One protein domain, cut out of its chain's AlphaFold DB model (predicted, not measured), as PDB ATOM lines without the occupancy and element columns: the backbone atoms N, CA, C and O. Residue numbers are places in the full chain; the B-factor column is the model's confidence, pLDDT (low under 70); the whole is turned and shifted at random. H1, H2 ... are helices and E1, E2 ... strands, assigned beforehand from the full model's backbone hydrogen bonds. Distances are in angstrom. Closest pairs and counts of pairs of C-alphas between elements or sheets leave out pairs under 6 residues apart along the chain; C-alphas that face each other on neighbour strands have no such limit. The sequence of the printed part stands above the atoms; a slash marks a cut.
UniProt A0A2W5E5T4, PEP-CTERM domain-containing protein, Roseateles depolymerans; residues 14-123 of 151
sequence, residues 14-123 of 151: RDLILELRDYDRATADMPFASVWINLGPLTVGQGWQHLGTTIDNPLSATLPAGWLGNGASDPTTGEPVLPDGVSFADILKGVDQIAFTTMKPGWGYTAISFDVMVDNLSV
ATOM      1  N   ARG A  14     119.319 107.338 201.460       90.88
ATOM      2  CA  ARG A  14     119.379 108.803 201.616       90.88
ATOM      3  C   ARG A  14     120.712 109.333 201.147       90.88
ATOM      4  O   ARG A  14     121.713 108.648 201.263       90.88
ATOM      5  N   ASP A  15     120.721 110.572 200.695       93.88
ATOM      6  CA  ASP A  15     121.965 111.279 200.441       93.88
ATOM      7  C   ASP A  15     122.516 111.851 201.748       93.88
ATOM      8  O   ASP A  15     121.757 112.359 202.575       93.88
ATOM      9  N   LEU A  16     123.832 111.767 201.929       95.12
ATOM     10  CA  LEU A  16     124.539 112.463 202.989       95.12
ATOM     11  C   LEU A  16     124.835 113.889 202.530       95.12
ATOM     12  O   LEU A  16     125.578 114.120 201.578       95.12
ATOM     13  N   ILE A  17     124.273 114.848 203.243       97.50
ATOM     14  CA  ILE A  17     124.470 116.272 203.025       97.50
ATOM     15  C   ILE A  17     125.453 116.788 204.069       97.50
ATOM     16  O   ILE A  17     125.274 116.560 205.267       97.50
ATOM     17  N   LEU A  18     126.469 117.508 203.600       97.88
ATOM     18  CA  LEU A  18     127.260 118.401 204.433       97.88
ATOM     19  C   LEU A  18     126.642 119.792 204.340       97.88
ATOM     20  O   LEU A  18     126.559 120.356 203.251       97.88
ATOM     21  N   GLU A  19     126.233 120.342 205.475       98.38
ATOM     22  CA  GLU A  19     125.657 121.676 205.577       98.38
ATOM     23  C   GLU A  19     126.429 122.505 206.606       98.38
ATOM     24  O   GLU A  19     126.627 122.088 207.747       98.38
ATOM     25  N   LEU A  20     126.870 123.687 206.186       98.38
ATOM     26  CA  LEU A  20     127.586 124.652 207.010       98.38
ATOM     27  C   LEU A  20     126.612 125.766 207.378       98.38
ATOM     28  O   LEU A  20     126.160 126.493 206.492       98.38
ATOM     29  N   ARG A  21     126.250 125.851 208.658       98.56
ATOM     30  CA  ARG A  21     125.178 126.723 209.153       98.56
ATOM     31  C   ARG A  21     125.731 127.888 209.952       98.56
ATOM     32  O   ARG A  21     126.609 127.703 210.793       98.56
ATOM     33  N   ASP A  22     125.138 129.038 209.696       98.44
ATOM     34  CA  ASP A  22     125.406 130.322 210.319       98.44
ATOM     35  C   ASP A  22     124.104 130.827 210.947       98.44
ATOM     36  O   ASP A  22     123.146 131.190 210.251       98.44
ATOM     37  N   TYR A  23     124.051 130.767 212.275       98.00
ATOM     38  CA  TYR A  23     122.875 131.143 213.055       98.00
ATOM     39  C   TYR A  23     122.819 132.651 213.316       98.00
ATOM     40  O   TYR A  23     121.733 133.177 213.564       98.00
ATOM     41  N   ASP A  24     123.937 133.367 213.182       97.44
ATOM     42  CA  ASP A  24     123.974 134.832 213.253       97.44
ATOM     43  C   ASP A  24     123.211 135.482 212.082       97.44
ATOM     44  O   ASP A  24     122.791 136.640 212.161       97.44
ATOM     45  N   ARG A  25     122.986 134.728 210.998       94.75
ATOM     46  CA  ARG A  25     122.213 135.132 209.811       94.75
ATOM     47  C   ARG A  25     120.775 134.604 209.782       94.75
ATOM     48  O   ARG A  25     120.180 134.489 208.709       94.75
ATOM     49  N   ALA A  26     120.198 134.294 210.942       93.81
ATOM     50  CA  ALA A  26     118.786 133.943 211.052       93.81
ATOM     51  C   ALA A  26     117.862 135.069 210.540       93.81
ATOM     52  O   ALA A  26     118.110 136.260 210.742       93.81
ATOM     53  N   THR A  27     116.757 134.683 209.911       88.75
ATOM     54  CA  THR A  27     115.661 135.572 209.509       88.75
ATOM     55  C   THR A  27     114.387 135.209 210.277       88.75
ATOM     56  O   THR A  27     114.377 134.285 211.088       88.75
ATOM     57  N   ALA A  28     113.291 135.938 210.046       88.06
ATOM     58  CA  ALA A  28     112.009 135.615 210.677       88.06
ATOM     59  C   ALA A  28     111.492 134.216 210.287       88.06
ATOM     60  O   ALA A  28     110.854 133.554 211.104       88.06
ATOM     61  N   ASP A  29     111.796 133.770 209.065       87.62
ATOM     62  CA  ASP A  29     111.273 132.527 208.491       87.62
ATOM     63  C   ASP A  29     112.296 131.381 208.501       87.62
ATOM     64  O   ASP A  29     111.922 130.216 208.365       87.62
ATOM     65  N   MET A  30     113.586 131.693 208.666       91.38
ATOM     66  CA  MET A  30     114.676 130.718 208.635       91.38
ATOM     67  C   MET A  30     115.572 130.864 209.869       91.38
ATOM     68  O   MET A  30     116.111 131.943 210.106       91.38
ATOM     69  N   PRO A  31     115.811 129.787 210.637       95.00
ATOM     70  CA  PRO A  31     116.602 129.857 211.867       95.00
ATOM     71  C   PRO A  31     118.110 130.043 211.636       95.00
ATOM     72  O   PRO A  31     118.842 130.234 212.601       95.00
ATOM     73  N   PHE A  32     118.578 129.941 210.391       97.06
ATOM     74  CA  PHE A  32     119.967 130.139 209.982       97.06
ATOM     75  C   PHE A  32     120.047 130.362 208.467       97.06
ATOM     76  O   PHE A  32     119.127 129.993 207.728       97.06
ATOM     77  N   ALA A  33     121.179 130.888 208.004       98.00
ATOM     78  CA  ALA A  33     121.603 130.770 206.613       98.00
ATOM     79  C   ALA A  33     122.666 129.668 206.494       98.00
ATOM     80  O   ALA A  33     123.397 129.386 207.444       98.00
ATOM     81  N   SER A  34     122.744 129.000 205.347       98.38
ATOM     82  CA  SER A  34     123.691 127.902 205.170       98.38
ATOM     83  C   SER A  34     124.136 127.711 203.729       98.38
ATOM     84  O   SER A  34     123.462 128.097 202.773       98.38
ATOM     85  N   VAL A  35     125.298 127.075 203.580       98.50
ATOM     86  CA  VAL A  35     125.755 126.497 202.313       98.50
ATOM     87  C   VAL A  35     125.877 124.995 202.479       98.50
ATOM     88  O   VAL A  35     126.310 124.510 203.525       98.50
ATOM     89  N   TRP A  36     125.484 124.243 201.460       98.38
ATOM     90  CA  TRP A  36     125.437 122.791 201.549       98.38
ATOM     91  C   TRP A  36     125.859 122.110 200.256       98.38
ATOM     92  O   TRP A  36     125.790 122.687 199.172       98.38
ATOM     93  N   ILE A  37     126.298 120.863 200.388       98.38
ATOM     94  CA  ILE A  37     126.699 120.003 199.280       98.38
ATOM     95  C   ILE A  37     126.268 118.563 199.555       98.38
ATOM     96  O   ILE A  37     126.289 118.085 200.691       98.38
ATOM     97  N   ASN A  38     125.874 117.863 198.495       97.81
ATOM     98  CA  ASN A  38     125.601 116.434 198.543       97.81
ATOM     99  C   ASN A  38     126.919 115.657 198.429       97.81
ATOM    100  O   ASN A  38     127.596 115.745 197.407       97.81
ATOM    101  N   LEU A  39     127.280 114.914 199.474       97.19
ATOM    102  CA  LEU A  39     128.486 114.089 199.503       97.19
ATOM    103  C   LEU A  39     128.297 112.739 198.800       97.19
ATOM    104  O   LEU A  39     129.281 112.107 198.424       97.19
ATOM    105  N   GLY A  40     127.052 112.296 198.622       95.00
ATOM    106  CA  GLY A  40     126.706 111.045 197.961       95.00
ATOM    107  C   GLY A  40     125.713 110.191 198.752       95.00
ATOM    108  O   GLY A  40     125.282 110.566 199.844       95.00
ATOM    109  N   PRO A  41     125.337 109.027 198.204       92.81
ATOM    110  CA  PRO A  41     124.313 108.175 198.784       92.81
ATOM    111  C   PRO A  41     124.823 107.366 199.982       92.81
ATOM    112  O   PRO A  41     125.975 106.928 200.025       92.81
ATOM    113  N   LEU A  42     123.903 107.111 200.906       91.19
ATOM    114  CA  LEU A  42     123.946 106.125 201.974       91.19
ATOM    115  C   LEU A  42     122.905 105.050 201.665       91.19
ATOM    116  O   LEU A  42     121.706 105.337 201.598       91.19
ATOM    117  N   THR A  43     123.364 103.816 201.481       88.75
ATOM    118  CA  THR A  43     122.509 102.649 201.251       88.75
ATOM    119  C   THR A  43     122.961 101.445 202.075       88.75
ATOM    120  O   THR A  43     124.121 101.328 202.484       88.75
ATOM    121  N   VAL A  44     122.030 100.528 202.330       86.19
ATOM    122  CA  VAL A  44     122.298  99.300 203.084       86.19
ATOM    123  C   VAL A  44     123.314  98.436 202.331       86.19
ATOM    124  O   VAL A  44     123.175  98.185 201.138       86.19
ATOM    125  N   GLY A  45     124.342  97.959 203.036       87.25
ATOM    126  CA  GLY A  45     125.357  97.066 202.464       87.25
ATOM    127  C   GLY A  45     126.468  97.760 201.669       87.25
ATOM    128  O   GLY A  45     127.299  97.073 201.082       87.25
ATOM    129  N   GLN A  46     126.542  99.096 201.681       88.50
ATOM    130  CA  GLN A  46     127.571  99.868 200.965       88.50
ATOM    131  C   GLN A  46     129.004  99.660 201.508       88.50
ATOM    132  O   GLN A  46     129.978 100.017 200.844       88.50
ATOM    133  N   GLY A  47     129.160  99.065 202.695       91.81
ATOM    134  CA  GLY A  47     130.457  98.908 203.361       91.81
ATOM    135  C   GLY A  47     131.049 100.244 203.828       91.81
ATOM    136  O   GLY A  47     130.355 101.258 203.874       91.81
ATOM    137  N   TRP A  48     132.337 100.253 204.189       94.75
ATOM    138  CA  TRP A  48     133.038 101.483 204.581       94.75
ATOM    139  C   TRP A  48     133.257 102.402 203.381       94.75
ATOM    140  O   TRP A  48     133.755 101.971 202.343       94.75
ATOM    141  N   GLN A  49     132.918 103.677 203.552       95.12
ATOM    142  CA  GLN A  49     133.033 104.712 202.528       95.12
ATOM    143  C   GLN A  49     133.835 105.896 203.063       95.12
ATOM    144  O   GLN A  49     133.787 106.192 204.255       95.12
ATOM    145  N   HIS A  50     134.540 106.592 202.169       95.25
ATOM    146  CA  HIS A  50     135.144 107.887 202.461       95.25
ATOM    147  C   HIS A  50     134.377 108.956 201.688       95.25
ATOM    148  O   HIS A  50     134.454 109.016 200.462       95.25
ATOM    149  N   LEU A  51     133.631 109.783 202.414       95.69
ATOM    150  CA  LEU A  51     132.827 110.863 201.858       95.69
ATOM    151  C   LEU A  51     133.387 112.189 202.360       95.69
ATOM    152  O   LEU A  51     133.674 112.339 203.545       95.69
ATOM    153  N   GLY A  52     133.548 113.148 201.460       95.69
ATOM    154  CA  GLY A  52     134.133 114.432 201.801       95.69
ATOM    155  C   GLY A  52     134.125 115.383 200.622       95.69
ATOM    156  O   GLY A  52     133.801 115.017 199.495       95.69
ATOM    157  N   THR A  53     134.485 116.625 200.905       95.69
ATOM    158  CA  THR A  53     134.621 117.676 199.904       95.69
ATOM    159  C   THR A  53     135.805 118.561 200.260       95.69
ATOM    160  O   THR A  53     136.322 118.518 201.377       95.69
ATOM    161  N   THR A  54     136.244 119.367 199.306       94.62
ATOM    162  CA  THR A  54     137.244 120.407 199.515       94.62
ATOM    163  C   THR A  54     136.666 121.738 199.070       94.62
ATOM    164  O   THR A  54     135.968 121.827 198.063       94.62
ATOM    165  N   ILE A  55     136.935 122.775 199.856       94.25
ATOM    166  CA  ILE A  55     136.587 124.149 199.516       94.25
ATOM    167  C   ILE A  55     137.836 124.789 198.919       94.25
ATOM    168  O   ILE A  55     138.748 125.163 199.651       94.25
ATOM    169  N   ASP A  56     137.870 124.911 197.592       90.75
ATOM    170  CA  ASP A  56     139.044 125.431 196.878       90.75
ATOM    171  C   ASP A  56     139.299 126.915 197.168       90.75
ATOM    172  O   ASP A  56     140.441 127.343 197.328       90.75
ATOM    173  N   ASN A  57     138.229 127.712 197.240       92.62
ATOM    174  CA  ASN A  57     138.301 129.136 197.542       92.62
ATOM    175  C   ASN A  57     137.298 129.506 198.647       92.62
ATOM    176  O   ASN A  57     136.130 129.772 198.345       92.62
ATOM    177  N   PRO A  58     137.734 129.592 199.918       93.69
ATOM    178  CA  PRO A  58     136.857 129.985 201.019       93.69
ATOM    179  C   PRO A  58     136.448 131.467 200.967       93.69
ATOM    180  O   PRO A  58     135.572 131.893 201.711       93.69
ATOM    181  N   LEU A  59     137.062 132.263 200.085       95.69
ATOM    182  CA  LEU A  59     136.760 133.679 199.877       95.69
ATOM    183  C   LEU A  59     135.879 133.919 198.638       95.69
ATOM    184  O   LEU A  59     135.775 135.050 198.164       95.69
ATOM    185  N   SER A  60     135.258 132.869 198.090       97.19
ATOM    186  CA  SER A  60     134.396 132.985 196.912       97.19
ATOM    187  C   SER A  60     133.166 133.860 197.182       97.19
ATOM    188  O   SER A  60     132.417 133.631 198.131       97.19
ATOM    189  N   ALA A  61     132.925 134.836 196.303       97.75
ATOM    190  CA  ALA A  61     131.727 135.676 196.344       97.75
ATOM    191  C   ALA A  61     130.469 134.942 195.835       97.75
ATOM    192  O   ALA A  61     129.348 135.346 196.130       97.75
ATOM    193  N   THR A  62     130.646 133.857 195.081       97.25
ATOM    194  CA  THR A  62     129.568 133.031 194.524       97.25
ATOM    195  C   THR A  62     129.641 131.613 195.073       97.25
ATOM    196  O   THR A  62     130.692 131.180 195.551       97.25
ATOM    197  N   LEU A  63     128.545 130.862 194.959       97.50
ATOM    198  CA  LEU A  63     128.532 129.433 195.271       97.50
ATOM    199  C   LEU A  63     129.493 128.677 194.331       97.50
ATOM    200  O   LEU A  63     129.372 128.812 193.109       97.50
ATOM    201  N   PRO A  64     130.461 127.908 194.864       96.94
ATOM    202  CA  PRO A  64     131.279 127.014 194.051       96.94
ATOM    203  C   PRO A  64     130.441 125.898 193.414       96.94
ATOM    204  O   PRO A  64     129.319 125.619 193.835       96.94
ATOM    205  N   ALA A  65     130.995 125.213 192.411       95.50
ATOM    206  CA  ALA A  65     130.303 124.106 191.758       95.50
ATOM    207  C   ALA A  65     129.885 123.020 192.771       95.50
ATOM    208  O   ALA A  65     130.682 122.594 193.606       95.50
ATOM    209  N   GLY A  66     128.626 122.583 192.691       95.75
ATOM    210  CA  GLY A  66     128.041 121.578 193.587       95.75
ATOM    211  C   GLY A  66     127.564 122.114 194.941       95.75
ATOM    212  O   GLY A  66     126.765 121.443 195.592       95.75
ATOM    213  N   TRP A  67     127.990 123.314 195.341       98.06
ATOM    214  CA  TRP A  67     127.485 123.979 196.538       98.06
ATOM    215  C   TRP A  67     126.198 124.738 196.239       98.06
ATOM    216  O   TRP A  67     126.045 125.366 195.192       98.06
ATOM    217  N   LEU A  68     125.276 124.692 197.190       97.75
ATOM    218  CA  LEU A  68     123.964 125.320 197.116       97.75
ATOM    219  C   LEU A  68     123.721 126.170 198.365       97.75
ATOM    220  O   LEU A  68     124.360 125.973 199.398       97.75
ATOM    221  N   GLY A  69     122.826 127.148 198.238       97.31
ATOM    222  CA  GLY A  69     122.461 128.077 199.303       97.31
ATOM    223  C   GLY A  69     121.185 127.672 200.025       97.31
ATOM    224  O   GLY A  69     120.355 126.944 199.482       97.31
ATOM    225  N   ASN A  70     121.028 128.164 201.246       97.06
ATOM    226  CA  ASN A  70     119.789 128.120 202.006       97.06
ATOM    227  C   ASN A  70     119.744 129.297 203.004       97.06
ATOM    228  O   ASN A  70     120.783 129.830 203.398       97.06
ATOM    229  N   GLY A  71     118.540 129.714 203.399       95.50
ATOM    230  CA  GLY A  71     118.306 130.885 204.259       95.50
ATOM    231  C   GLY A  71     117.296 131.881 203.682       95.50
ATOM    232  O   GLY A  71     116.787 132.732 204.407       95.50
ATOM    233  N   ALA A  72     116.960 131.742 202.401       95.25
ATOM    234  CA  ALA A  72     115.840 132.400 201.740       95.25
ATOM    235  C   ALA A  72     115.210 131.452 200.702       95.25
ATOM    236  O   ALA A  72     115.753 130.384 200.410       95.25
ATOM    237  N   SER A  73     114.054 131.834 200.159       94.38
ATOM    238  CA  SER A  73     113.384 131.120 199.069       94.38
ATOM    239  C   SER A  73     113.359 132.007 197.830       94.38
ATOM    240  O   SER A  73     113.021 133.189 197.916       94.38
ATOM    241  N   ASP A  74     113.738 131.445 196.686       92.44
ATOM    242  CA  ASP A  74     113.661 132.139 195.410       92.44
ATOM    243  C   ASP A  74     112.186 132.446 195.083       92.44
ATOM    244  O   ASP A  74     111.362 131.530 195.035       92.44
ATOM    245  N   PRO A  75     111.812 133.709 194.824       91.69
ATOM    246  CA  PRO A  75     110.408 134.090 194.669       91.69
ATOM    247  C   PRO A  75     109.760 133.553 193.383       91.69
ATOM    248  O   PRO A  75     108.539 133.610 193.247       91.69
ATOM    249  N   THR A  76     110.552 133.064 192.424       95.12
ATOM    250  CA  THR A  76     110.066 132.545 191.138       95.12
ATOM    251  C   THR A  76     109.921 131.028 191.167       95.12
ATOM    252  O   THR A  76     108.948 130.484 190.649       95.12
ATOM    253  N   THR A  77     110.901 130.339 191.745       93.12
ATOM    254  CA  THR A  77     111.018 128.874 191.722       93.12
ATOM    255  C   THR A  77     110.638 128.225 193.049       93.12
ATOM    256  O   THR A  77     110.285 127.050 193.067       93.12
ATOM    257  N   GLY A  78     110.684 128.972 194.153       90.75
ATOM    258  CA  GLY A  78     110.503 128.463 195.511       90.75
ATOM    259  C   GLY A  78     111.725 127.724 196.068       90.75
ATOM    260  O   GLY A  78     111.715 127.336 197.237       90.75
ATOM    261  N   GLU A  79     112.777 127.533 195.268       92.69
ATOM    262  CA  GLU A  79     113.978 126.796 195.663       92.69
ATOM    263  C   GLU A  79     114.749 127.523 196.779       92.69
ATOM    264  O   GLU A  79     114.722 128.757 196.856       92.69
ATOM    265  N   PRO A  80     115.449 126.786 197.659       94.94
ATOM    266  CA  PRO A  80     116.287 127.394 198.678       94.94
ATOM    267  C   PRO A  80     117.469 128.121 198.032       94.94
ATOM    268  O   PRO A  80     118.164 127.590 197.163       94.94
ATOM    269  N   VAL A  81     117.711 129.342 198.495       96.38
ATOM    270  CA  VAL A  81     118.814 130.200 198.054       96.38
ATOM    271  C   VAL A  81     119.471 130.873 199.255       96.38
ATOM    272  O   VAL A  81     118.943 130.853 200.369       96.38
ATOM    273  N   LEU A  82     120.650 131.460 199.038       96.88
ATOM    274  CA  LEU A  82     121.224 132.370 200.029       96.88
ATOM    275  C   LEU A  82     120.378 133.650 200.112       96.88
ATOM    276  O   LEU A  82     119.828 134.068 199.092       96.88
ATOM    277  N   PRO A  83     120.300 134.295 201.290       95.69
ATOM    278  CA  PRO A  83     119.691 135.614 201.405       95.69
ATOM    279  C   PRO A  83     120.358 136.648 200.485       95.69
ATOM    280  O   PRO A  83     121.552 136.557 200.184       95.69
ATOM    281  N   ASP A  84     119.596 137.665 200.083       94.38
ATOM    282  CA  ASP A  84     120.084 138.727 199.202       94.38
ATOM    283  C   ASP A  84     121.360 139.387 199.745       94.38
ATOM    284  O   ASP A  84     121.443 139.799 200.903       94.38
ATOM    285  N   GLY A  85     122.372 139.500 198.881       95.06
ATOM    286  CA  GLY A  85     123.658 140.109 199.222       95.06
ATOM    287  C   GLY A  85     124.587 139.241 200.078       95.06
ATOM    288  O   GLY A  85     125.682 139.697 200.399       95.06
ATOM    289  N   VAL A  86     124.199 138.010 200.424       97.38
ATOM    290  CA  VAL A  86     125.044 137.073 201.176       97.38
ATOM    291  C   VAL A  86     125.844 136.195 200.217       97.38
ATOM    292  O   VAL A  86     125.289 135.518 199.352       97.38
ATOM    293  N   SER A  87     127.167 136.186 200.386       98.06
ATOM    294  CA  SER A  87     128.066 135.330 199.609       98.06
ATOM    295  C   SER A  87     128.395 134.007 200.302       98.06
ATOM    296  O   SER A  87     128.199 133.831 201.504       98.06
ATOM    297  N   PHE A  88     128.990 133.078 199.549       98.50
ATOM    298  CA  PHE A  88     129.566 131.852 200.109       98.50
ATOM    299  C   PHE A  88     130.618 132.163 201.189       98.50
ATOM    300  O   PHE A  88     130.588 131.582 202.273       98.50
ATOM    301  N   ALA A  89     131.501 133.135 200.937       98.44
ATOM    302  CA  ALA A  89     132.499 133.586 201.903       98.44
ATOM    303  C   ALA A  89     131.889 134.188 203.178       98.44
ATOM    304  O   ALA A  89     132.471 134.065 204.253       98.44
ATOM    305  N   ASP A  90     130.740 134.855 203.070       98.25
ATOM    306  CA  ASP A  90     130.054 135.436 204.222       98.25
ATOM    307  C   ASP A  90     129.537 134.357 205.168       98.25
ATOM    308  O   ASP A  90     129.750 134.480 206.375       98.25
ATOM    309  N   ILE A  91     128.954 133.286 204.615       98.38
ATOM    310  CA  ILE A  91     128.552 132.105 205.387       98.38
ATOM    311  C   ILE A  91     129.773 131.438 206.017       98.38
ATOM    312  O   ILE A  91     129.781 131.193 207.216       98.38
ATOM    313  N   LEU A  92     130.842 131.189 205.249       97.50
ATOM    314  CA  LEU A  92     132.030 130.504 205.778       97.50
ATOM    315  C   LEU A  92     132.699 131.232 206.949       97.50
ATOM    316  O   LEU A  92     133.266 130.583 207.826       97.50
ATOM    317  N   LYS A  93     132.640 132.567 206.982       97.00
ATOM    318  CA  LYS A  93     133.172 133.366 208.097       97.00
ATOM    319  C   LYS A  93     132.357 133.233 209.386       97.00
ATOM    320  O   LYS A  93     132.912 133.518 210.442       97.00
ATOM    321  N   GLY A  94     131.082 132.859 209.287       96.12
ATOM    322  CA  GLY A  94     130.132 132.772 210.401       96.12
ATOM    323  C   GLY A  94     129.632 131.355 210.672       96.12
ATOM    324  O   GLY A  94     128.560 131.189 211.231       96.12
ATOM    325  N   VAL A  95     130.353 130.311 210.240       97.88
ATOM    326  CA  VAL A  95     129.910 128.931 210.494       97.88
ATOM    327  C   VAL A  95     129.960 128.630 211.988       97.88
ATOM    328  O   VAL A  95     131.038 128.505 212.568       97.88
ATOM    329  N   ASP A  96     128.789 128.398 212.569       98.19
ATOM    330  CA  ASP A  96     128.617 127.957 213.953       98.19
ATOM    331  C   ASP A  96     128.468 126.434 214.055       98.19
ATOM    332  O   ASP A  96     128.803 125.823 215.071       98.19
ATOM    333  N   GLN A  97     127.938 125.799 213.002       97.88
ATOM    334  CA  GLN A  97     127.660 124.366 212.988       97.88
ATOM    335  C   GLN A  97     128.016 123.718 211.652       97.88
ATOM    336  O   GLN A  97     127.589 124.151 210.583       97.88
ATOM    337  N   ILE A  98     128.719 122.591 211.750       97.06
ATOM    338  CA  ILE A  98     128.909 121.635 210.662       97.06
ATOM    339  C   ILE A  98     127.910 120.498 210.873       97.06
ATOM    340  O   ILE A  98     128.021 119.737 211.837       97.06
ATOM    341  N   ALA A  99     126.920 120.395 209.995       97.19
ATOM    342  CA  ALA A  99     125.880 119.382 210.058       97.19
ATOM    343  C   ALA A  99     126.089 118.323 208.971       97.19
ATOM    344  O   ALA A  99     126.149 118.629 207.782       97.19
ATOM    345  N   PHE A 100     126.138 117.063 209.398       95.06
ATOM    346  CA  PHE A 100     125.979 115.903 208.530       95.06
ATOM    347  C   PHE A 100     124.537 115.431 208.661       95.06
ATOM    348  O   PHE A 100     124.112 115.021 209.741       95.06
ATOM    349  N   THR A 101     123.762 115.546 207.589       93.31
ATOM    350  CA  THR A 101     122.317 115.302 207.619       93.31
ATOM    351  C   THR A 101     121.860 114.546 206.383       93.31
ATOM    352  O   THR A 101     122.539 114.523 205.366       93.31
ATOM    353  N   THR A 102     120.686 113.933 206.462       92.50
ATOM    354  CA  THR A 102     119.977 113.371 205.303       92.50
ATOM    355  C   THR A 102     118.832 114.266 204.831       92.50
ATOM    356  O   THR A 102     118.141 113.945 203.864       92.50
ATOM    357  N   MET A 103     118.628 115.401 205.506       90.88
ATOM    358  CA  MET A 103     117.644 116.410 205.138       90.88
ATOM    359  C   MET A 103     118.269 117.411 204.171       90.88
ATOM    360  O   MET A 103     118.943 118.352 204.584       90.88
ATOM    361  N   LYS A 104     118.037 117.207 202.875       93.12
ATOM    362  CA  LYS A 104     118.390 118.176 201.838       93.12
ATOM    363  C   LYS A 104     117.464 119.399 201.916       93.12
ATOM    364  O   LYS A 104     116.242 119.219 201.874       93.12
ATOM    365  N   PRO A 105     118.004 120.626 201.992       93.12
ATOM    366  CA  PRO A 105     117.192 121.838 201.930       93.12
ATOM    367  C   PRO A 105     116.291 121.860 200.688       93.12
ATOM    368  O   PRO A 105     116.723 121.470 199.603       93.12
ATOM    369  N   GLY A 106     115.035 122.285 200.856       90.12
ATOM    370  CA  GLY A 106     114.019 122.326 199.792       90.12
ATOM    371  C   GLY A 106     113.263 121.012 199.548       90.12
ATOM    372  O   GLY A 106     112.320 120.994 198.762       90.12
ATOM    373  N   TRP A 107     113.624 119.912 200.220       88.12
ATOM    374  CA  TRP A 107     113.016 118.598 199.987       88.12
ATOM    375  C   TRP A 107     112.150 118.137 201.161       88.12
ATOM    376  O   TRP A 107     112.555 118.180 202.323       88.12
ATOM    377  N   GLY A 108     110.960 117.627 200.840       84.31
ATOM    378  CA  GLY A 108     110.128 116.872 201.775       84.31
ATOM    379  C   GLY A 108     110.552 115.404 201.810       84.31
ATOM    380  O   GLY A 108     110.711 114.778 200.762       84.31
ATOM    381  N   TYR A 109     110.712 114.839 203.006       81.75
ATOM    382  CA  TYR A 109     111.130 113.449 203.188       81.75
ATOM    383  C   TYR A 109     110.121 112.650 204.005       81.75
ATOM    384  O   TYR A 109     109.639 113.103 205.040       81.75
ATOM    385  N   THR A 110     109.886 111.407 203.587       82.25
ATOM    386  CA  THR A 110     109.276 110.382 204.443       82.25
ATOM    387  C   THR A 110     110.343 109.783 205.359       82.25
ATOM    388  O   THR A 110     111.502 109.634 204.954       82.25
ATOM    389  N   ALA A 111     109.971 109.421 206.586       80.38
ATOM    390  CA  ALA A 111     110.879 108.751 207.509       80.38
ATOM    391  C   ALA A 111     111.311 107.383 206.955       80.38
ATOM    392  O   ALA A 111     110.472 106.586 206.540       80.38
ATOM    393  N   ILE A 112     112.618 107.122 206.968       84.25
ATOM    394  CA  ILE A 112     113.195 105.785 206.795       84.25
ATOM    395  C   ILE A 112     114.263 105.571 207.862       84.25
ATOM    396  O   ILE A 112     114.796 106.539 208.409       84.25
ATOM    397  N   SER A 113     114.579 104.314 208.152       81.81
ATOM    398  CA  SER A 113     115.569 103.949 209.163       81.81
ATOM    399  C   SER A 113     116.521 102.909 208.601       81.81
ATOM    400  O   SER A 113     116.093 101.929 207.996       81.81
ATOM    401  N   PHE A 114     117.811 103.139 208.800       83.31
ATOM    402  CA  PHE A 114     118.882 102.186 208.555       83.31
ATOM    403  C   PHE A 114     120.048 102.533 209.480       83.31
ATOM    404  O   PHE A 114     120.213 103.693 209.870       83.31
ATOM    405  N   ASP A 115     120.837 101.527 209.838       87.50
ATOM    406  CA  ASP A 115     121.979 101.708 210.725       87.50
ATOM    407  C   ASP A 115     123.187 102.231 209.948       87.50
ATOM    408  O   ASP A 115     123.502 101.755 208.853       87.50
ATOM    409  N   VAL A 116     123.891 103.198 210.536       88.75
ATOM    410  CA  VAL A 116     125.144 103.742 210.004       88.75
ATOM    411  C   VAL A 116     126.223 103.722 211.075       88.75
ATOM    412  O   VAL A 116     125.964 103.989 212.247       88.75
ATOM    413  N   MET A 117     127.450 103.424 210.659       91.50
ATOM    414  CA  MET A 117     128.648 103.588 211.477       91.50
ATOM    415  C   MET A 117     129.495 104.698 210.861       91.50
ATOM    416  O   MET A 117     129.682 104.732 209.646       91.50
ATOM    417  N   VAL A 118     129.988 105.608 211.697       92.38
ATOM    418  CA  VAL A 118     130.803 106.752 211.276       92.38
ATOM    419  C   VAL A 118     132.105 106.723 212.059       92.38
ATOM    420  O   VAL A 118     132.087 106.548 213.275       92.38
ATOM    421  N   ASP A 119     133.221 106.904 211.360       95.56
ATOM    422  CA  ASP A 119     134.553 106.986 211.954       95.56
ATOM    423  C   ASP A 119     135.420 108.000 211.186       95.56
ATOM    424  O   ASP A 119     135.137 108.322 210.032       95.56
ATOM    425  N   ASN A 120     136.482 108.491 211.828       93.38
ATOM    426  CA  ASN A 120     137.493 109.394 211.267       93.38
ATOM    427  C   ASN A 120     136.951 110.735 210.742       93.38
ATOM    428  O   ASN A 120     137.422 111.255 209.726       93.38
ATOM    429  N   LEU A 121     135.988 111.335 211.452       92.44
ATOM    430  CA  LEU A 121     135.529 112.684 211.124       92.44
ATOM    431  C   LEU A 121     136.680 113.684 211.285       92.44
ATOM    432  O   LEU A 121     137.267 113.810 212.361       92.44
ATOM    433  N   SER A 122     136.986 114.412 210.215       93.12
ATOM    434  CA  SER A 122     138.069 115.388 210.210       93.12
ATOM    435  C   SER A 122     137.713 116.630 209.403       93.12
ATOM    436  O   SER A 122     136.962 116.581 208.432       93.12
ATOM    437  N   VAL A 123     138.282 117.752 209.834       91.88
ATOM    438  CA  VAL A 123     138.308 119.018 209.107       91.88
ATOM    439  C   VAL A 123     139.756 119.476 209.133       91.88
ATOM    440  O   VAL A 123     140.380 119.508 210.196       91.88
TER     441      VAL A 123
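What this domain is: This is residues 14 to 123 of the 151 residues of the protein "PEP-CTERM domain-containing protein" of Roseateles depolymerans (UniProt A0A2W5E5T4). With little regular structure, this is a strongly twisted antiparallel sheet, E3 E2 E1 E4, with short helix H1 over one face and long loops around it. The 110 printed residues include E1, E2, E3, H1 and E4 in chain order, mostly strand, holding only 34 residues. The whole is compact, radius of gyration of the C-alphas 14.7 A, spanning 43 by 31 by 23 A.

How they stand to each other: Look first at the meander, each strand the antiparallel neighbour of the one before: E1, residues 14 to 22, E2, 33 to 43, and E3, 68 to 70. Within hydrogen-bond range are N 18 and O 37, 3.0 A, and N 36 and O 68, 2.9 A. Edge strand E4, residues 97 to 101, is antiparallel to E1, with N 19 and O 99 at 2.9 A. H1, residues 88 to 93, is on the sheet at a height of 8.3 A; its closest C-alphas to E1 are Ile 91 and Asp 22, 6.1 A. Every O i to N i+4 pair in H1 is within hydrogen-bond range.

Where its parts are: Find C-alpha 14 at (119.379, 108.803, 201.616); E1 runs 24.0 A from there. E2, 28.6 A, bends by 60 degrees at residue 40. E4 ends at C-alpha 101, (122.317, 115.302, 207.619).

The domain as a whole: The printed part has no cut. The links E2 to E3 and E3 to H1 are long. No printed residue is under 70 in pLDDT.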